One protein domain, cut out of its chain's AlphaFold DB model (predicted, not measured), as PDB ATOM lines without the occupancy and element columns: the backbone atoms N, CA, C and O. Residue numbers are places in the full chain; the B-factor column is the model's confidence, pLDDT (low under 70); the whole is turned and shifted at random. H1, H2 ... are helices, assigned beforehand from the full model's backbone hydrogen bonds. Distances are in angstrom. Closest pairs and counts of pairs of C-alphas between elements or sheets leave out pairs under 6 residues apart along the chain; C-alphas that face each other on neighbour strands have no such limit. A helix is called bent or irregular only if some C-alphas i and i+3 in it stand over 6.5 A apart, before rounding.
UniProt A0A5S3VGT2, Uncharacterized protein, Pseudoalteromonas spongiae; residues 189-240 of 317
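This is residues 189 to 240 of the 317 residues of an uncharacterized protein of Pseudoalteromonas spongiae (UniProt A0A5S3VGT2). A small, compact knot of helices and loops: the two longer helices, H1 and H2, are set about perpendicular, and the short H4 packs on H1 with its other end close to the start of H2. The short H3 sits between the loops that join H2 to H4; H2 is at one end of the longest axis and the loop round Asn 230 at the other. The printed part has 52 residues, with four named helices in the order H1, H2, H3, H4 and no named strand; the class is all helix. The radius of gyration of the C-alphas is 9.6 A, and the outline is rounded, 25 by 20 by 17 A.

The longest helix by residues, H2, residues 206 to 216, with 11 residues, is irregular: C-alphas 211 and 214 are 7.4 A apart. H1, residues 191 to 200, is close to H2 but not clearly touching; their closest C-alphas, of Ala 198 and Ala 213, are 7.9 A apart, and their lines are about perpendicular at 85 degrees. H4, residues 235 to 239, touches H1, the closest C-alphas being those of Lys 195 and Phe 238, 5.0 A apart. H4 is close to H2 but not clearly touching, with the closest C-alphas, of Ala 206 and Trp 235, 6.3 A apart. H3, residues 224 to 227, and H1 are near each other, with 5 pairs of C-alphas within 10 A. H3 is apart from H2, and only just apart from H4, at 8.3 A. Every O i to N i+4 pair is within hydrogen-bond range in H1 and H4, and 5 of 7 are in H2; H3 is too short for such a pair.

H2 is 14.3 A from first to last C-alpha, beginning at (132.732, 146.685, 151.596). H1 is 14.5 A, H3 5.1 A and H4 5.9 A; C-alpha 191 of H1 is at (132.669, 157.563, 163.165) and C-alpha 239 of H4 at (138.310, 151.026, 155.644).

The C-alphas farthest apart, of Arg 215 and Asn 230, are 26.1 A apart. The printed part has no cut. The link H1 to H2 is tight; H2 to H3 and H3 to H4 are short. Mean pLDDT of the printed part is 82.2, and no printed residue is under 70.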
ATOM      1  N   SER A 189     129.811 154.499 168.808       82.06
ATOM      2  CA  SER A 189     128.995 155.712 168.673       82.06
ATOM      3  C   SER A 189     129.586 156.687 167.658       82.06
ATOM      4  O   SER A 189     128.848 157.230 166.842       82.06
ATOM      5  N   GLU A 190     130.907 156.851 167.669       87.38
ATOM      6  CA  GLU A 190     131.619 157.825 166.844       87.38
ATOM      7  C   GLU A 190     132.218 157.213 165.575       87.38
ATOM      8  O   GLU A 190     132.818 156.131 165.606       87.38
ATOM      9  N   TYR A 191     132.122 157.955 164.466       86.38
ATOM     10  CA  TYR A 191     132.669 157.563 163.165       86.38
ATOM     11  C   TYR A 191     134.180 157.305 163.217       86.38
ATOM     12  O   TYR A 191     134.641 156.258 162.765       86.38
ATOM     13  N   ASN A 192     134.952 158.219 163.812       86.88
ATOM     14  CA  ASN A 192     136.417 158.136 163.849       86.88
ATOM     15  C   ASN A 192     136.929 156.945 164.669       86.88
ATOM     16  O   ASN A 192     137.907 156.297 164.282       86.88
ATOM     17  N   THR A 193     136.236 156.610 165.758       88.06
ATOM     18  CA  THR A 193     136.544 155.434 166.579       88.06
ATOM     19  C   THR A 193     136.273 154.149 165.798       88.06
ATOM     20  O   THR A 193     137.151 153.292 165.689       88.06
ATOM     21  N   ALA A 194     135.103 154.041 165.158       88.88
ATOM     22  CA  ALA A 194     134.757 152.891 164.323       88.88
ATOM     23  C   ALA A 194     135.698 152.730 163.117       88.88
ATOM     24  O   ALA A 194     136.114 151.616 162.802       88.88
ATOM     25  N   LYS A 195     136.070 153.842 162.474       87.56
ATOM     26  CA  LYS A 195     137.021 153.907 161.357       87.56
ATOM     27  C   LYS A 195     138.408 153.422 161.771       87.56
ATOM     28  O   LYS A 195     138.995 152.596 161.081       87.56
ATOM     29  N   SER A 196     138.928 153.891 162.904       87.25
ATOM     30  CA  SER A 196     140.242 153.468 163.409       87.25
ATOM     31  C   SER A 196     140.298 151.959 163.651       87.25
ATOM     32  O   SER A 196     141.243 151.301 163.223       87.25
ATOM     33  N   VAL A 197     139.247 151.395 164.247       88.00
ATOM     34  CA  VAL A 197     139.124 149.948 164.472       88.00
ATOM     35  C   VAL A 197     138.969 149.190 163.150       88.00
ATOM     36  O   VAL A 197     139.649 148.192 162.924       88.00
ATOM     37  N   ALA A 198     138.141 149.680 162.222       86.25
ATOM     38  CA  ALA A 198     137.966 149.054 160.911       86.25
ATOM     39  C   ALA A 198     139.281 148.990 160.109       86.25
ATOM     40  O   ALA A 198     139.560 147.969 159.475       86.25
ATOM     41  N   LYS A 199     140.122 150.030 160.194       84.06
ATOM     42  CA  LYS A 199     141.458 150.067 159.575       84.06
ATOM     43  C   LYS A 199     142.412 149.015 160.145       84.06
ATOM     44  O   LYS A 199     143.174 148.419 159.386       84.06
ATOM     45  N   GLN A 200     142.359 148.743 161.452       86.38
ATOM     46  CA  GLN A 200     143.224 147.740 162.095       86.38
ATOM     47  C   GLN A 200     143.010 146.332 161.524       86.38
ATOM     48  O   GLN A 200     143.963 145.572 161.367       86.38
ATOM     49  N   PHE A 201     141.772 145.999 161.154       82.00
ATOM     50  CA  PHE A 201     141.417 144.683 160.618       82.00
ATOM     51  C   PHE A 201     141.688 144.510 159.114       82.00
ATOM     52  O   PHE A 201     141.494 143.407 158.596       82.00
ATOM     53  N   LYS A 202     142.156 145.566 158.426       81.81
ATOM     54  CA  LYS A 202     142.583 145.551 157.014       81.81
ATOM     55  C   LYS A 202     141.564 144.880 156.080       81.81
ATOM     56  O   LYS A 202     141.905 143.984 155.306       81.81
ATOM     57  N   PHE A 203     140.295 145.277 156.176       80.88
ATOM     58  CA  PHE A 203     139.263 144.793 155.254       80.88
ATOM     59  C   PHE A 203     139.561 145.257 153.825       80.88
ATOM     60  O   PHE A 203     139.894 146.418 153.610       80.88
ATOM     61  N   THR A 204     139.400 144.374 152.841       73.69
ATOM     62  CA  THR A 204     139.777 144.669 151.442       73.69
ATOM     63  C   THR A 204     138.677 145.368 150.647       73.69
ATOM     64  O   THR A 204     138.932 145.985 149.618       73.69
ATOM     65  N   SER A 205     137.426 145.256 151.094       75.44
ATOM     66  CA  SER A 205     136.263 145.823 150.412       75.44
ATOM     67  C   SER A 205     135.059 145.931 151.347       75.44
ATOM     68  O   SER A 205     135.021 145.325 152.419       75.44
ATOM     69  N   ALA A 206     134.019 146.639 150.902       76.12
ATOM     70  CA  ALA A 206     132.732 146.685 151.596       76.12
ATOM     71  C   ALA A 206     132.113 145.287 151.797       76.12
ATOM     72  O   ALA A 206     131.531 145.012 152.846       76.12
ATOM     73  N   SER A 207     132.257 144.387 150.814       75.75
ATOM     74  CA  SER A 207     131.746 143.014 150.928       75.75
ATOM     75  C   SER A 207     132.542 142.196 151.944       75.75
ATOM     76  O   SER A 207     131.951 141.456 152.730       75.75
ATOM     77  N   ASP A 208     133.867 142.355 151.962       77.25
ATOM     78  CA  ASP A 208     134.739 141.706 152.943       77.25
ATOM     79  C   ASP A 208     134.401 142.163 154.371       77.25
ATOM     80  O   ASP A 208     134.184 141.338 155.263       77.25
ATOM     81  N   TYR A 209     134.217 143.473 154.555       85.44
ATOM     82  CA  TYR A 209     133.740 144.047 155.809       85.44
ATOM     83  C   TYR A 209     132.398 143.437 156.237       85.44
ATOM     84  O   TYR A 209     132.275 142.953 157.356       85.44
ATOM     85  N   GLN A 210     131.392 143.383 155.361       83.38
ATOM     86  CA  GLN A 210     130.073 142.840 155.721       83.38
ATOM     87  C   GLN A 210     130.123 141.380 156.190       83.38
ATOM     88  O   GLN A 210     129.359 141.003 157.078       83.38
ATOM     89  N   LYS A 211     131.024 140.572 155.623       81.94
ATOM     90  CA  LYS A 211     131.190 139.160 155.990       81.94
ATOM     91  C   LYS A 211     131.954 138.978 157.299       81.94
ATOM     92  O   LYS A 211     131.626 138.086 158.078       81.94
ATOM     93  N   ARG A 212     132.993 139.786 157.532       82.62
ATOM     94  CA  ARG A 212     133.964 139.560 158.615       82.62
ATOM     95  C   ARG A 212     133.806 140.489 159.810       82.62
ATOM     96  O   ARG A 212     134.168 140.077 160.907       82.62
ATOM     97  N   ALA A 213     133.250 141.689 159.640       83.81
ATOM     98  CA  ALA A 213     133.229 142.730 160.670       83.81
ATOM     99  C   ALA A 213     132.680 142.222 162.002       83.81
ATOM    100  O   ALA A 213     133.319 142.424 163.022       83.81
ATOM    101  N   LYS A 214     131.574 141.466 161.991       81.25
ATOM    102  CA  LYS A 214     130.980 140.907 163.217       81.25
ATOM    103  C   LYS A 214     131.831 139.857 163.925       81.25
ATOM    104  O   LYS A 214     131.710 139.719 165.137       81.25
ATOM    105  N   ARG A 215     132.670 139.126 163.189       80.31
ATOM    106  CA  ARG A 215     133.603 138.144 163.756       80.31
ATOM    107  C   ARG A 215     134.866 138.816 164.293       80.31
ATOM    108  O   ARG A 215     135.431 138.332 165.264       80.31
ATOM    109  N   CYS A 216     135.306 139.895 163.649       80.81
ATOM    110  CA  CYS A 216     136.458 140.684 164.078       80.81
ATOM    111  C   CYS A 216     136.130 141.537 165.307       80.81
ATOM    112  O   CYS A 216     136.877 141.519 166.277       80.81
ATOM    113  N   ASP A 217     135.001 142.246 165.278       80.06
ATOM    114  CA  ASP A 217     134.511 143.049 166.389       80.06
ATOM    115  C   ASP A 217     132.980 143.184 166.340       80.06
ATOM    116  O   ASP A 217     132.386 143.751 165.416       80.06
ATOM    117  N   ILE A 218     132.315 142.694 167.384       80.94
ATOM    118  CA  ILE A 218     130.856 142.741 167.508       80.94
ATOM    119  C   ILE A 218     130.294 144.176 167.535       80.94
ATOM    120  O   ILE A 218     129.139 144.389 167.139       80.94
ATOM    121  N   ARG A 219     131.108 145.159 167.946       82.81
ATOM    122  CA  ARG A 219     130.777 146.589 168.057       82.81
ATOM    123  C   ARG A 219     130.860 147.325 166.721       82.81
ATOM    124  O   ARG A 219     130.358 148.444 166.602       82.81
ATOM    125  N   LEU A 220     131.433 146.715 165.683       85.81
ATOM    126  CA  LEU A 220     131.386 147.283 164.340       85.81
ATOM    127  C   LEU A 220     129.952 147.189 163.774       85.81
ATOM    128  O   LEU A 220     129.315 146.123 163.818       85.81
ATOM    129  N   PRO A 221     129.382 148.291 163.248       84.81
ATOM    130  CA  PRO A 221     128.055 148.266 162.639       84.81
ATOM    131  C   PRO A 221     128.081 147.491 161.314       84.81
ATOM    132  O   PRO A 221     128.959 147.712 160.489       84.81
ATOM    133  N   CYS A 222     127.079 146.642 161.045       82.38
ATOM    134  CA  CYS A 222     126.946 145.981 159.730       82.38
ATOM    135  C   CYS A 222     126.730 146.986 158.590       82.38
ATOM    136  O   CYS A 222     127.133 146.742 157.455       82.38
ATOM    137  N   LYS A 223     126.077 148.110 158.898       84.25
ATOM    138  CA  LYS A 223     125.742 149.170 157.949       84.25
ATOM    139  C   LYS A 223     126.279 150.520 158.438       84.25
ATOM    140  O   LYS A 223     125.505 151.353 158.909       84.25
ATOM    141  N   PRO A 224     127.600 150.751 158.356       85.62
ATOM    142  CA  PRO A 224     128.214 151.970 158.877       85.62
ATOM    143  C   PRO A 224     127.700 153.232 158.166       85.62
ATOM    144  O   PRO A 224     127.465 154.234 158.828       85.62
ATOM    145  N   ARG A 225     127.395 153.157 156.860       84.00
ATOM    146  CA  ARG A 225     126.773 154.254 156.095       84.00
ATOM    147  C   ARG A 225     125.435 154.728 156.665       84.00
ATOM    148  O   ARG A 225     125.139 155.914 156.614       84.00
ATOM    149  N   GLU A 226     124.610 153.809 157.166       82.38
ATOM    150  CA  GLU A 226     123.314 154.164 157.760       82.38
ATOM    151  C   GLU A 226     123.491 154.718 159.182       82.38
ATOM    152  O   GLU A 226     122.781 155.645 159.560       82.38
ATOM    153  N   LYS A 227     124.451 154.189 159.960       85.00
ATOM    154  CA  LYS A 227     124.699 154.634 161.343       85.00
ATOM    155  C   LYS A 227     125.394 155.997 161.417       85.00
ATOM    156  O   LYS A 227     124.989 156.825 162.222       85.00
ATOM    157  N   TYR A 228     126.392 156.239 160.573       85.88
ATOM    158  CA  TYR A 228     127.169 157.483 160.550       85.88
ATOM    159  C   TYR A 228     126.742 158.395 159.402       85.88
ATOM    160  O   TYR A 228     127.584 159.024 158.782       85.88
ATOM    161  N   LYS A 229     125.446 158.446 159.067       82.62
ATOM    162  CA  LYS A 229     124.937 159.112 157.854       82.62
ATOM    163  C   LYS A 229     125.482 160.535 157.640       82.62
ATOM    164  O   LYS A 229     125.704 160.907 156.493       82.62
ATOM    165  N   ASN A 230     125.688 161.292 158.719       80.38
ATOM    166  CA  ASN A 230     126.176 162.674 158.671       80.38
ATOM    167  C   ASN A 230     127.705 162.777 158.523       80.38
ATOM    168  O   ASN A 230     128.182 163.709 157.889       80.38
ATOM    169  N   ASP A 231     128.453 161.810 159.060       84.25
ATOM    170  CA  ASP A 231     129.927 161.792 159.060       84.25
ATOM    171  C   ASP A 231     130.510 160.848 157.990       84.25
ATOM    172  O   ASP A 231     131.723 160.713 157.836       84.25
ATOM    173  N   TRP A 232     129.648 160.127 157.269       77.44
ATOM    174  CA  TRP A 232     130.040 159.091 156.325       77.44
ATOM    175  C   TRP A 232     130.607 159.690 155.041       77.44
ATOM    176  O   TRP A 232     129.884 160.300 154.255       77.44
ATOM    177  N   ILE A 233     131.882 159.408 154.774       80.12
ATOM    178  CA  ILE A 233     132.571 159.856 153.559       80.12
ATOM    179  C   ILE A 233     132.459 158.787 152.467       80.12
ATOM    180  O   ILE A 233     131.762 158.946 151.465       80.12
ATOM    181  N   SER A 234     133.133 157.650 152.648       77.12
ATOM    182  CA  SER A 234     133.107 156.542 151.697       77.12
ATOM    183  C   SER A 234     133.590 155.248 152.347       77.12
ATOM    184  O   SER A 234     134.231 155.259 153.397       77.12
ATOM    185  N   TRP A 235     133.344 154.112 151.690       77.19
ATOM    186  CA  TRP A 235     133.940 152.840 152.112       77.19
ATOM    187  C   TRP A 235     135.468 152.863 152.071       77.19
ATOM    188  O   TRP A 235     136.096 152.197 152.886       77.19
ATOM    189  N   ARG A 236     136.068 153.629 151.151       75.50
ATOM    190  CA  ARG A 236     137.527 153.748 151.061       75.50
ATOM    191  C   ARG A 236     138.089 154.468 152.278       75.50
ATOM    192  O   ARG A 236     138.976 153.936 152.937       75.50
ATOM    193  N   ASP A 237     137.487 155.599 152.640       79.88
ATOM    194  CA  ASP A 237     137.870 156.359 153.829       79.88
ATOM    195  C   ASP A 237     137.687 155.537 155.116       79.88
ATOM    196  O   ASP A 237     138.604 155.428 155.935       79.88
ATOM    197  N   PHE A 238     136.521 154.900 155.263       80.31
ATOM    198  CA  PHE A 238     136.165 154.130 156.452       80.31
ATOM    199  C   PHE A 238     137.061 152.900 156.665       80.31
ATOM    200  O   PHE A 238     137.418 152.590 157.798       80.31
ATOM    201  N   LEU A 239     137.448 152.213 155.585       82.06
ATOM    202  CA  LEU A 239     138.310 151.026 155.644       82.06
ATOM    203  C   LEU A 239     139.807 151.358 155.535       82.06
ATOM    204  O   LEU A 239     140.636 150.472 155.717       82.06
ATOM    205  N   GLY A 240     140.168 152.617 155.259       71.12
ATOM    206  CA  GLY A 240     141.555 153.023 155.017       71.12
ATOM    207  C   GLY A 240     142.157 152.418 153.755       71.12
ATOM    208  O   GLY A 240     143.356 152.166 153.717       71.12
TER     209      GLY A 240